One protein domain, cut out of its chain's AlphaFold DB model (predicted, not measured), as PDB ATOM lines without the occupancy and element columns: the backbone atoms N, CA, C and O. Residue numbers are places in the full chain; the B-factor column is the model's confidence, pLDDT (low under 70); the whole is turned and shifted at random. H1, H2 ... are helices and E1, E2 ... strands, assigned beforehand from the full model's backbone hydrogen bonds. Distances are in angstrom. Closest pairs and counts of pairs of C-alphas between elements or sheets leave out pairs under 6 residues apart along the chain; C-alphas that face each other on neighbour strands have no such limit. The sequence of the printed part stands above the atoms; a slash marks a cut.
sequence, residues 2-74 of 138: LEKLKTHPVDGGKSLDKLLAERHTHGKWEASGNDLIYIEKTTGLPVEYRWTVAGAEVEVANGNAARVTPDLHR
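What this domain is: This is residues 2 to 74 of the 138 residues of an uncharacterized protein of Planococcus sp. Y42 (UniProt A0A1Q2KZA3). A twisted wall of four antiparallel strands, E1 to E4, winds up and down as one meander, each strand the antiparallel neighbour of the one before. The short helices H1 and H3 are on one and the same face of this sheet, while H2 only grazes it with residues 17 to 21. The printed part has 73 residues with three named helices and four named strands, in the order H1 H2 E1 E2 E3 E4 H3; the sheet's order is E1 - E2 - E3 - E4, and the class is mixed, helices and strands. The whole is compact, with a radius of gyration of the C-alphas of 11.5 A, and rounded, spanning 35 by 29 by 20 A.

Where its parts are: Start in the sheet at C-alpha 47, at (0.445, -139.274, 167.801), where the longest strand, E3, begins; it runs through residues 47 to 54 for 22.8 A. E2 holds residues 35 to 40, 15.8 A, and E1 residues 28 to 32, 12.9 A. E4 holds residues 57 to 60, 10.3 A. Find C-alpha 2 at (13.434, -129.720, 159.550), where H1, residues 2 to 6, begins; it is 6.2 A long. H2 holds residues 16 to 23, 10.8 A. H3, residues 63 to 68, is 9.1 A long and ends at C-alpha 68, at (11.885, -135.645, 173.481).

How they stand to each other: Look first at the hairpin of E2 and E3, antiparallel at 170 degrees, where N 38 and O 49 are 2.9 A apart, within hydrogen-bond range. The hairpin of E1 and E2 stands at 149 degrees, with N 30 and O 37 at 2.8 A. In the hairpin of E3 and E4, at 146 degrees, N 52 and O 59 are 2.8 A apart. H3 is on the sheet at a height of 4.0 A, only just above the sheet's level, and over none of its strands; its closest C-alphas to E3 are Ala 65 and Tyr 49, 4.8 A. H1 is on the same face at a height of 7.9 A, only just over none of the strands, with 2 of its 5 C-alphas falling on E2 and 2 on E3. H1 and H2 only just touch, with 3 pairs of C-alphas within 8 A, the closest being Lys 6 and Asp 17, 4.7 A. H2 and H3 are close but not clearly touching, about perpendicular at 76 degrees; the closest C-alphas are Leu 16 and Val 68, 7.3 A. H1 and H3 are apart. Every O i to N i+4 pair is within hydrogen-bond range in H1 and H2, and 1 of 2 in H3.

The domain as a whole: The two C-alphas farthest apart, Thr 43 and Ala 56, are 35.6 A from each other. The sheet is only just strongly twisted, its C-alphas lying up to 4.4 A off its best plane. The printed part has no cut, and none of its links between named elements is long. The mean pLDDT of the printed part is 90.3, and no printed residue is under 70.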
ATOM      1  N   LEU A   2      13.801-128.303 159.388       92.81
ATOM      2  CA  LEU A   2      13.434-129.720 159.550       92.81
ATOM      3  C   LEU A   2      14.633-130.681 159.664       92.81
ATOM      4  O   LEU A   2      14.729-131.412 160.638       92.81
ATOM      5  N   GLU A   3      15.591-130.633 158.737       93.75
ATOM      6  CA  GLU A   3      16.767-131.528 158.784       93.75
ATOM      7  C   GLU A   3      17.681-131.281 160.000       93.75
ATOM      8  O   GLU A   3      18.291-132.206 160.533       93.75
ATOM      9  N   LYS A   4      17.727-130.039 160.498       92.75
ATOM     10  CA  LYS A   4      18.442-129.704 161.737       92.75
ATOM     11  C   LYS A   4      17.717-130.285 162.954       92.75
ATOM     12  O   LYS A   4      18.364-130.815 163.843       92.75
ATOM     13  N   LEU A   5      16.385-130.216 162.969       95.00
ATOM     14  CA  LEU A   5      15.558-130.796 164.025       95.00
ATOM     15  C   LEU A   5      15.658-132.330 164.036       95.00
ATOM     16  O   LEU A   5      15.892-132.918 165.082       95.00
ATOM     17  N   LYS A   6      15.576-132.986 162.874       95.88
ATOM     18  CA  LYS A   6      15.729-134.446 162.747       95.88
ATOM     19  C   LYS A   6      17.054-134.966 163.293       95.88
ATOM     20  O   LYS A   6      17.093-136.036 163.896       95.88
ATOM     21  N   THR A   7      18.134-134.218 163.073       95.69
ATOM     22  CA  THR A   7      19.485-134.562 163.540       95.69
ATOM     23  C   THR A   7      19.789-134.048 164.950       95.69
ATOM     24  O   THR A   7      20.876-134.321 165.458       95.69
ATOM     25  N   HIS A   8      18.843-133.356 165.595       94.75
ATOM     26  CA  HIS A   8      18.997-132.850 166.958       94.75
ATOM     27  C   HIS A   8      19.284-134.005 167.925       94.75
ATOM     28  O   HIS A   8      18.582-135.023 167.872       94.75
ATOM     29  N   PRO A   9      20.320-133.895 168.773       93.56
ATOM     30  CA  PRO A   9      20.646-134.935 169.734       93.56
ATOM     31  C   PRO A   9      19.578-134.991 170.828       93.56
ATOM     32  O   PRO A   9      19.207-133.971 171.399       93.56
ATOM     33  N   VAL A  10      19.116-136.196 171.134       90.62
ATOM     34  CA  VAL A  10      18.191-136.468 172.241       90.62
ATOM     35  C   VAL A  10      18.844-137.412 173.248       90.62
ATOM     36  O   VAL A  10      19.931-137.954 173.002       90.62
ATOM     37  N   ASP A  11      18.191-137.613 174.391       78.62
ATOM     38  CA  ASP A  11      18.688-138.490 175.451       78.62
ATOM     39  C   ASP A  11      19.108-139.868 174.915       78.62
ATOM     40  O   ASP A  11      18.437-140.497 174.093       78.62
ATOM     41  N   GLY A  12      20.276-140.330 175.368       73.31
ATOM     42  CA  GLY A  12      20.912-141.546 174.854       73.31
ATOM     43  C   GLY A  12      21.763-141.343 173.592       73.31
ATOM     44  O   GLY A  12      22.203-142.330 173.003       73.31
ATOM     45  N   GLY A  13      22.011-140.095 173.172       82.12
ATOM     46  CA  GLY A  13      22.958-139.748 172.102       82.12
ATOM     47  C   GLY A  13      22.483-140.101 170.689       82.12
ATOM     48  O   GLY A  13      23.274-140.082 169.746       82.12
ATOM     49  N   LYS A  14      21.201-140.448 170.534       91.44
ATOM     50  CA  LYS A  14      20.565-140.695 169.235       91.44
ATOM     51  C   LYS A  14      20.078-139.375 168.635       91.44
ATOM     52  O   LYS A  14      19.933-138.380 169.339       91.44
ATOM     53  N   SER A  15      19.809-139.376 167.332       95.25
ATOM     54  CA  SER A  15      19.072-138.283 166.703       95.25
ATOM     55  C   SER A  15      17.583-138.382 167.033       95.25
ATOM     56  O   SER A  15      17.057-139.485 167.221       95.25
ATOM     57  N   LEU A  16      16.897-137.240 167.059       95.25
ATOM     58  CA  LEU A  16      15.448-137.175 167.240       95.25
ATOM     59  C   LEU A  16      14.705-138.066 166.235       95.25
ATOM     60  O   LEU A  16      13.827-138.831 166.623       95.25
ATOM     61  N   ASP A  17      15.096-138.019 164.962       95.44
ATOM     62  CA  ASP A  17      14.485-138.832 163.904       95.44
ATOM     63  C   ASP A  17      14.587-140.336 164.197       95.44
ATOM     64  O   ASP A  17      13.608-141.070 164.076       95.44
ATOM     65  N   LYS A  18      15.749-140.788 164.687       93.25
ATOM     66  CA  LYS A  18      15.958-142.190 165.057       93.25
ATOM     67  C   LYS A  18      15.104-142.589 166.258       93.25
ATOM     68  O   LYS A  18      14.531-143.672 166.246       93.25
ATOM     69  N   LEU A  19      15.014-141.736 167.281       91.88
ATOM     70  CA  LEU A  19      14.168-141.999 168.447       91.88
ATOM     71  C   LEU A  19      12.697-142.151 168.042       91.88
ATOM     72  O   LEU A  19      12.027-143.079 168.489       91.88
ATOM     73  N   LEU A  20      12.196-141.243 167.203       91.62
ATOM     74  CA  LEU A  20      10.802-141.259 166.768       91.62
ATOM     75  C   LEU A  20      10.501-142.457 165.863       91.62
ATOM     76  O   LEU A  20       9.472-143.091 166.058       91.62
ATOM     77  N   ALA A  21      11.411-142.825 164.957       90.88
ATOM     78  CA  ALA A  21      11.266-144.012 164.113       90.88
ATOM     79  C   ALA A  21      11.308-145.333 164.908       90.88
ATOM     80  O   ALA A  21      10.650-146.299 164.534       90.88
ATOM     81  N   GLU A  22      12.067-145.391 166.010       89.25
ATOM     82  CA  GLU A  22      12.079-146.550 166.917       89.25
ATOM     83  C   GLU A  22      10.769-146.682 167.716       89.25
ATOM     84  O   GLU A  22      10.373-147.797 168.050       89.25
ATOM     85  N   ARG A  23      10.107-145.560 168.032       86.06
ATOM     86  CA  ARG A  23       8.849-145.539 168.802       86.06
ATOM     87  C   ARG A  23       7.600-145.693 167.935       86.06
ATOM     88  O   ARG A  23       6.630-146.284 168.390       86.06
ATOM     89  N   HIS A  24       7.633-145.171 166.711       86.69
ATOM     90  CA  HIS A  24       6.467-144.990 165.843       86.69
ATOM     91  C   HIS A  24       6.771-145.558 164.461       86.69
ATOM     92  O   HIS A  24       7.494-144.946 163.673       86.69
ATOM     93  N   THR A  25       6.232-146.740 164.163       84.31
ATOM     94  CA  THR A  25       6.648-147.542 162.993       84.31
ATOM     95  C   THR A  25       6.195-146.919 161.668       84.31
ATOM     96  O   THR A  25       6.843-147.094 160.637       84.31
ATOM     97  N   HIS A  26       5.089-146.175 161.681       87.44
ATOM     98  CA  HIS A  26       4.472-145.556 160.505       87.44
ATOM     99  C   HIS A  26       4.428-144.027 160.591       87.44
ATOM    100  O   HIS A  26       3.690-143.389 159.829       87.44
ATOM    101  N   GLY A  27       5.192-143.438 161.513       89.38
ATOM    102  CA  GLY A  27       5.242-141.995 161.681       89.38
ATOM    103  C   GLY A  27       5.906-141.286 160.501       89.38
ATOM    104  O   GLY A  27       6.733-141.846 159.774       89.38
ATOM    105  N   LYS A  28       5.491-140.043 160.261       94.94
ATOM    106  CA  LYS A  28       5.948-139.230 159.132       94.94
ATOM    107  C   LYS A  28       6.174-137.796 159.559       94.94
ATOM    108  O   LYS A  28       5.434-137.256 160.372       94.94
ATOM    109  N   TRP A  29       7.168-137.176 158.937       96.31
ATOM    110  CA  TRP A  29       7.389-135.743 159.051       96.31
ATOM    111  C   TRP A  29       6.528-134.973 158.056       96.31
ATOM    112  O   TRP A  29       6.515-135.280 156.864       96.31
ATOM    113  N   GLU A  30       5.896-133.920 158.547       95.12
ATOM    114  CA  GLU A  30       5.151-132.933 157.788       95.12
ATOM    115  C   GLU A  30       5.660-131.533 158.158       95.12
ATOM    116  O   GLU A  30       6.131-131.285 159.269       95.12
ATOM    117  N   ALA A  31       5.607-130.611 157.202       93.25
ATOM    118  CA  ALA A  31       5.880-129.201 157.439       93.25
ATOM    119  C   ALA A  31       4.658-128.407 156.983       93.25
ATOM    120  O   ALA A  31       4.236-128.533 155.833       93.25
ATOM    121  N   SER A  32       4.088-127.608 157.883       91.75
ATOM    122  CA  SER A  32       2.877-126.831 157.633       91.75
ATOM    123  C   SER A  32       3.072-125.406 158.137       91.75
ATOM    124  O   SER A  32       3.140-125.159 159.337       91.75
ATOM    125  N   GLY A  33       3.215-124.452 157.215       91.19
ATOM    126  CA  GLY A  33       3.569-123.078 157.573       91.19
ATOM    127  C   GLY A  33       4.899-123.021 158.333       91.19
ATOM    128  O   GLY A  33       5.934-123.410 157.792       91.19
ATOM    129  N   ASN A  34       4.858-122.543 159.579       94.06
ATOM    130  CA  ASN A  34       6.022-122.499 160.471       94.06
ATOM    131  C   ASN A  34       6.174-123.759 161.333       94.06
ATOM    132  O   ASN A  34       7.173-123.875 162.044       94.06
ATOM    133  N   ASP A  35       5.229-124.694 161.279       95.38
ATOM    134  CA  ASP A  35       5.254-125.887 162.112       95.38
ATOM    135  C   ASP A  35       5.969-127.045 161.419       95.38
ATOM    136  O   ASP A  35       5.819-127.299 160.219       95.38
ATOM    137  N   LEU A  36       6.755-127.759 162.215       96.69
ATOM    138  CA  LEU A  36       7.403-129.018 161.895       96.69
ATOM    139  C   LEU A  36       6.725-130.081 162.750       96.69
ATOM    140  O   LEU A  36       6.729-129.988 163.977       96.69
ATOM    141  N   ILE A  37       6.125-131.070 162.103       96.56
ATOM    142  CA  ILE A  37       5.230-132.023 162.749       96.56
ATOM    143  C   ILE A  37       5.739-133.428 162.459       96.56
ATOM    144  O   ILE A  37       5.995-133.762 161.306       96.56
ATOM    145  N   TYR A  38       5.883-134.260 163.484       95.31
ATOM    146  CA  TYR A  38       5.970-135.707 163.311       95.31
ATOM    147  C   TYR A  38       4.641-136.319 163.727       95.31
ATOM    148  O   TYR A  38       4.237-136.170 164.881       95.31
ATOM    149  N   ILE A  39       3.967-136.993 162.800       93.31
ATOM    150  CA  ILE A  39       2.641-137.559 163.023       93.31
ATOM    151  C   ILE A  39       2.604-139.056 162.715       93.31
ATOM    152  O   ILE A  39       3.071-139.495 161.663       93.31
ATOM    153  N   GLU A  40       2.002-139.848 163.600       90.19
ATOM    154  CA  GLU A  40       1.586-141.224 163.319       90.19
ATOM    155  C   GLU A  40       0.072-141.345 163.504       90.19
ATOM    156  O   GLU A  40      -0.486-141.002 164.547       90.19
ATOM    157  N   LYS A  41      -0.615-141.835 162.468       86.62
ATOM    158  CA  LYS A  41      -2.052-142.095 162.542       86.62
ATOM    159  C   LYS A  41      -2.281-143.392 163.308       86.62
ATOM    160  O   LYS A  41      -1.877-144.454 162.848       86.62
ATOM    161  N   THR A  42      -2.980-143.300 164.428       78.19
ATOM    162  CA  THR A  42      -3.362-144.434 165.273       78.19
ATOM    163  C   THR A  42      -4.886-144.531 165.362       78.19
ATOM    164  O   THR A  42      -5.624-143.665 164.877       78.19
ATOM    165  N   THR A  43      -5.384-145.610 165.962       71.50
ATOM    166  CA  THR A  43      -6.809-145.744 166.273       71.50
ATOM    167  C   THR A  43      -7.176-144.761 167.388       71.50
ATOM    168  O   THR A  43      -6.634-144.836 168.486       71.50
ATOM    169  N   GLY A  44      -8.103-143.838 167.121       74.12
ATOM    170  CA  GLY A  44      -8.516-142.806 168.077       74.12
ATOM    171  C   GLY A  44      -7.894-141.446 167.769       74.12
ATOM    172  O   GLY A  44      -8.387-140.739 166.891       74.12
ATOM    173  N   LEU A  45      -6.852-141.064 168.511       79.44
ATOM    174  CA  LEU A  45      -6.153-139.783 168.364       79.44
ATOM    175  C   LEU A  45      -4.742-139.996 167.806       79.44
ATOM    176  O   LEU A  45      -4.014-140.803 168.383       79.44
ATOM    177  N   PRO A  46      -4.328-139.255 166.760       85.69
ATOM    178  CA  PRO A  46      -2.991-139.392 166.201       85.69
ATOM    179  C   PRO A  46      -1.915-139.029 167.225       85.69
ATOM    180  O   PRO A  46      -2.090-138.138 168.058       85.69
ATOM    181  N   VAL A  47      -0.771-139.695 167.113       87.19
ATOM    182  CA  VAL A  47       0.445-139.274 167.801       87.19
ATOM    183  C   VAL A  47       0.995-138.079 167.053       87.19
ATOM    184  O   VAL A  47       1.391-138.225 165.904       87.19
ATOM    185  N   GLU A  48       1.048-136.916 167.695       91.19
ATOM    186  CA  GLU A  48       1.619-135.710 167.101       91.19
ATOM    187  C   GLU A  48       2.729-135.147 167.990       91.19
ATOM    188  O   GLU A  48       2.518-134.878 169.174       91.19
ATOM    189  N   TYR A  49       3.910-134.942 167.416       93.75
ATOM    190  CA  TYR A  49       4.983-134.138 167.991       93.75
ATOM    191  C   TYR A  49       5.097-132.868 167.164       93.75
ATOM    192  O   TYR A  49       5.320-132.948 165.954       93.75
ATOM    193  N   ARG A  50       4.949-131.709 167.802       95.12
ATOM    194  CA  ARG A  50       4.891-130.427 167.104       95.12
ATOM    195  C   ARG A  50       5.968-129.484 167.608       95.12
ATOM    196  O   ARG A  50       6.088-129.233 168.808       95.12
ATOM    197  N   TRP A  51       6.704-128.916 166.666       96.12
ATOM    198  CA  TRP A  51       7.633-127.820 166.891       96.12
ATOM    199  C   TRP A  51       7.281-126.656 165.979       96.12
ATOM    200  O   TRP A  51       6.845-126.870 164.852       96.12
ATOM    201  N   THR A  52       7.552-125.437 166.422       95.12
ATOM    202  CA  THR A  52       7.338-124.224 165.629       95.12
ATOM    203  C   THR A  52       8.671-123.542 165.364       95.12
ATOM    204  O   THR A  52       9.510-123.379 166.252       95.12
ATOM    205  N   VAL A  53       8.890-123.127 164.120       93.81
ATOM    206  CA  VAL A  53      10.038-122.309 163.730       93.81
ATOM    207  C   VAL A  53       9.780-120.862 164.151       93.81
ATOM    208  O   VAL A  53       8.875-120.205 163.637       93.81
ATOM    209  N   ALA A  54      10.611-120.349 165.057       89.31
ATOM    210  CA  ALA A  54      10.582-118.971 165.535       89.31
ATOM    211  C   ALA A  54      11.866-118.251 165.089       89.31
ATOM    212  O   ALA A  54      12.909-118.295 165.744       89.31
ATOM    213  N   GLY A  55      11.813-117.610 163.918       87.12
ATOM    214  CA  GLY A  55      12.984-116.975 163.312       87.12
ATOM    215  C   GLY A  55      14.049-118.001 162.908       87.12
ATOM    216  O   GLY A  55      13.818-118.820 162.021       87.12
ATOM    217  N   ALA A  56      15.227-117.942 163.536       87.50
ATOM    218  CA  ALA A  56      16.346-118.854 163.265       87.50
ATOM    219  C   ALA A  56      16.359-120.107 164.162       87.50
ATOM    220  O   ALA A  56      17.265-120.940 164.054       87.50
ATOM    221  N   GLU A  57      15.373-120.248 165.046       90.06
ATOM    222  CA  GLU A  57      15.305-121.310 166.045       90.06
ATOM    223  C   GLU A  57      14.047-122.171 165.904       90.06
ATOM    224  O   GLU A  57      13.126-121.846 165.154       90.06
ATOM    225  N   VAL A  58      14.052-123.311 166.595       93.25
ATOM    226  CA  VAL A  58      12.923-124.238 166.695       93.25
ATOM    227  C   VAL A  58      12.517-124.303 168.163       93.25
ATOM    228  O   VAL A  58      13.373-124.534 169.014       93.25
ATOM    229  N   GLU A  59      11.233-124.115 168.444       93.44
ATOM    230  CA  GLU A  59      10.658-124.217 169.785       93.44
ATOM    231  C   GLU A  59       9.660-125.376 169.836       93.44
ATOM    232  O   GLU A  59       8.986-125.672 168.847       93.44
ATOM    233  N   VAL A  60       9.551-126.041 170.986       94.12
ATOM    234  CA  VAL A  60       8.494-127.041 171.198       94.12
ATOM    235  C   VAL A  60       7.128-126.355 171.226       94.12
ATOM    236  O   VAL A  60       6.983-125.270 171.790       94.12
ATOM    237  N   ALA A  61       6.128-126.996 170.630       92.25
ATOM    238  CA  ALA A  61       4.780-126.446 170.494       92.25
ATOM    239  C   ALA A  61       3.690-127.383 171.037       92.25
ATOM    240  O   ALA A  61       2.501-127.112 170.856       92.25
ATOM    241  N   ASN A  62       4.089-128.500 171.653       92.12
ATOM    242  CA  ASN A  62       3.211-129.415 172.373       92.12
ATOM    243  C   ASN A  62       3.998-130.270 173.392       92.12
ATOM    244  O   ASN A  62       5.237-130.286 173.403       92.12
ATOM    245  N   GLY A  63       3.281-131.000 174.245       88.81
ATOM    246  CA  GLY A  63       3.847-131.800 175.327       88.81
ATOM    247  C   GLY A  63       4.655-133.003 174.848       88.81
ATOM    248  O   GLY A  63       5.630-133.386 175.497       88.81
ATOM    249  N   ASN A  64       4.308-133.583 173.700       90.25
ATOM    250  CA  ASN A  64       5.065-134.696 173.120       90.25
ATOM    251  C   ASN A  64       6.457-134.242 172.653       90.25
ATOM    252  O   ASN A  64       7.456-134.880 172.989       90.25
ATOM    253  N   ALA A  65       6.545-133.109 171.949       92.81
ATOM    254  CA  ALA A  65       7.813-132.498 171.547       92.81
ATOM    255  C   ALA A  65       8.661-132.071 172.758       92.81
ATOM    256  O   ALA A  65       9.873-132.308 172.783       92.81
ATOM    257  N   ALA A  66       8.027-131.513 173.795       91.81
ATOM    258  CA  ALA A  66       8.702-131.121 175.033       91.81
ATOM    259  C   ALA A  66       9.383-132.298 175.755       91.81
ATOM    260  O   ALA A  66      10.427-132.107 176.371       91.81
ATOM    261  N   ARG A  67       8.848-133.522 175.655       88.19
ATOM    262  CA  ARG A  67       9.446-134.719 176.283       88.19
ATOM    263  C   ARG A  67      10.716-135.194 175.598       88.19
ATOM    264  O   ARG A  67      11.613-135.692 176.265       88.19
ATOM    265  N   VAL A  68      10.760-135.114 174.271       90.19
ATOM    266  CA  VAL A  68      11.885-135.645 173.481       90.19
ATOM    267  C   VAL A  68      12.962-134.598 173.222       90.19
ATOM    268  O   VAL A  68      14.104-134.957 172.963       90.19
ATOM    269  N   THR A  69      12.610-133.315 173.317       92.56
ATOM    270  CA  THR A  69      13.525-132.177 173.154       92.56
ATOM    271  C   THR A  69      13.266-131.105 174.222       92.56
ATOM    272  O   THR A  69      12.871-129.984 173.894       92.56
ATOM    273  N   PRO A  70      13.425-131.428 175.520       90.06
ATOM    274  CA  PRO A  70      13.149-130.480 176.600       90.06
ATOM    275  C   PRO A  70      14.055-129.242 176.549       90.06
ATOM    276  O   PRO A  70      13.671-128.172 177.012       90.06
ATOM    277  N   ASP A  71      15.238-129.352 175.945       90.38
ATOM    278  CA  ASP A  71      16.174-128.247 175.740       90.38
ATOM    279  C   ASP A  71      15.662-127.196 174.736       90.38
ATOM    280  O   ASP A  71      16.011-126.019 174.839       90.38
ATOM    281  N   LEU A  72      14.776-127.591 173.816       91.31
ATOM    282  CA  LEU A  72      14.097-126.685 172.883       91.31
ATOM    283  C   LEU A  72      12.859-126.013 173.510       91.31
ATOM    284  O   LEU A  72      12.156-125.240 172.855       91.31
ATOM    285  N   HIS A  73      12.585-126.271 174.792       88.44
ATOM    286  CA  HIS A  73      11.446-125.720 175.519       88.44
ATOM    287  C   HIS A  73      11.763-124.364 176.171       88.44
ATOM    288  O   HIS A  73      11.671-124.194 177.385       88.44
ATOM    289  N   ARG A  74      12.103-123.353 175.361       79.00
ATOM    290  CA  ARG A  74      12.479-122.005 175.848       79.00
ATOM    291  C   ARG A  74      11.444-121.330 176.753       79.00
ATOM    292  O   ARG A  74      11.810-120.530 177.611       79.00
TER     293      ARG A  74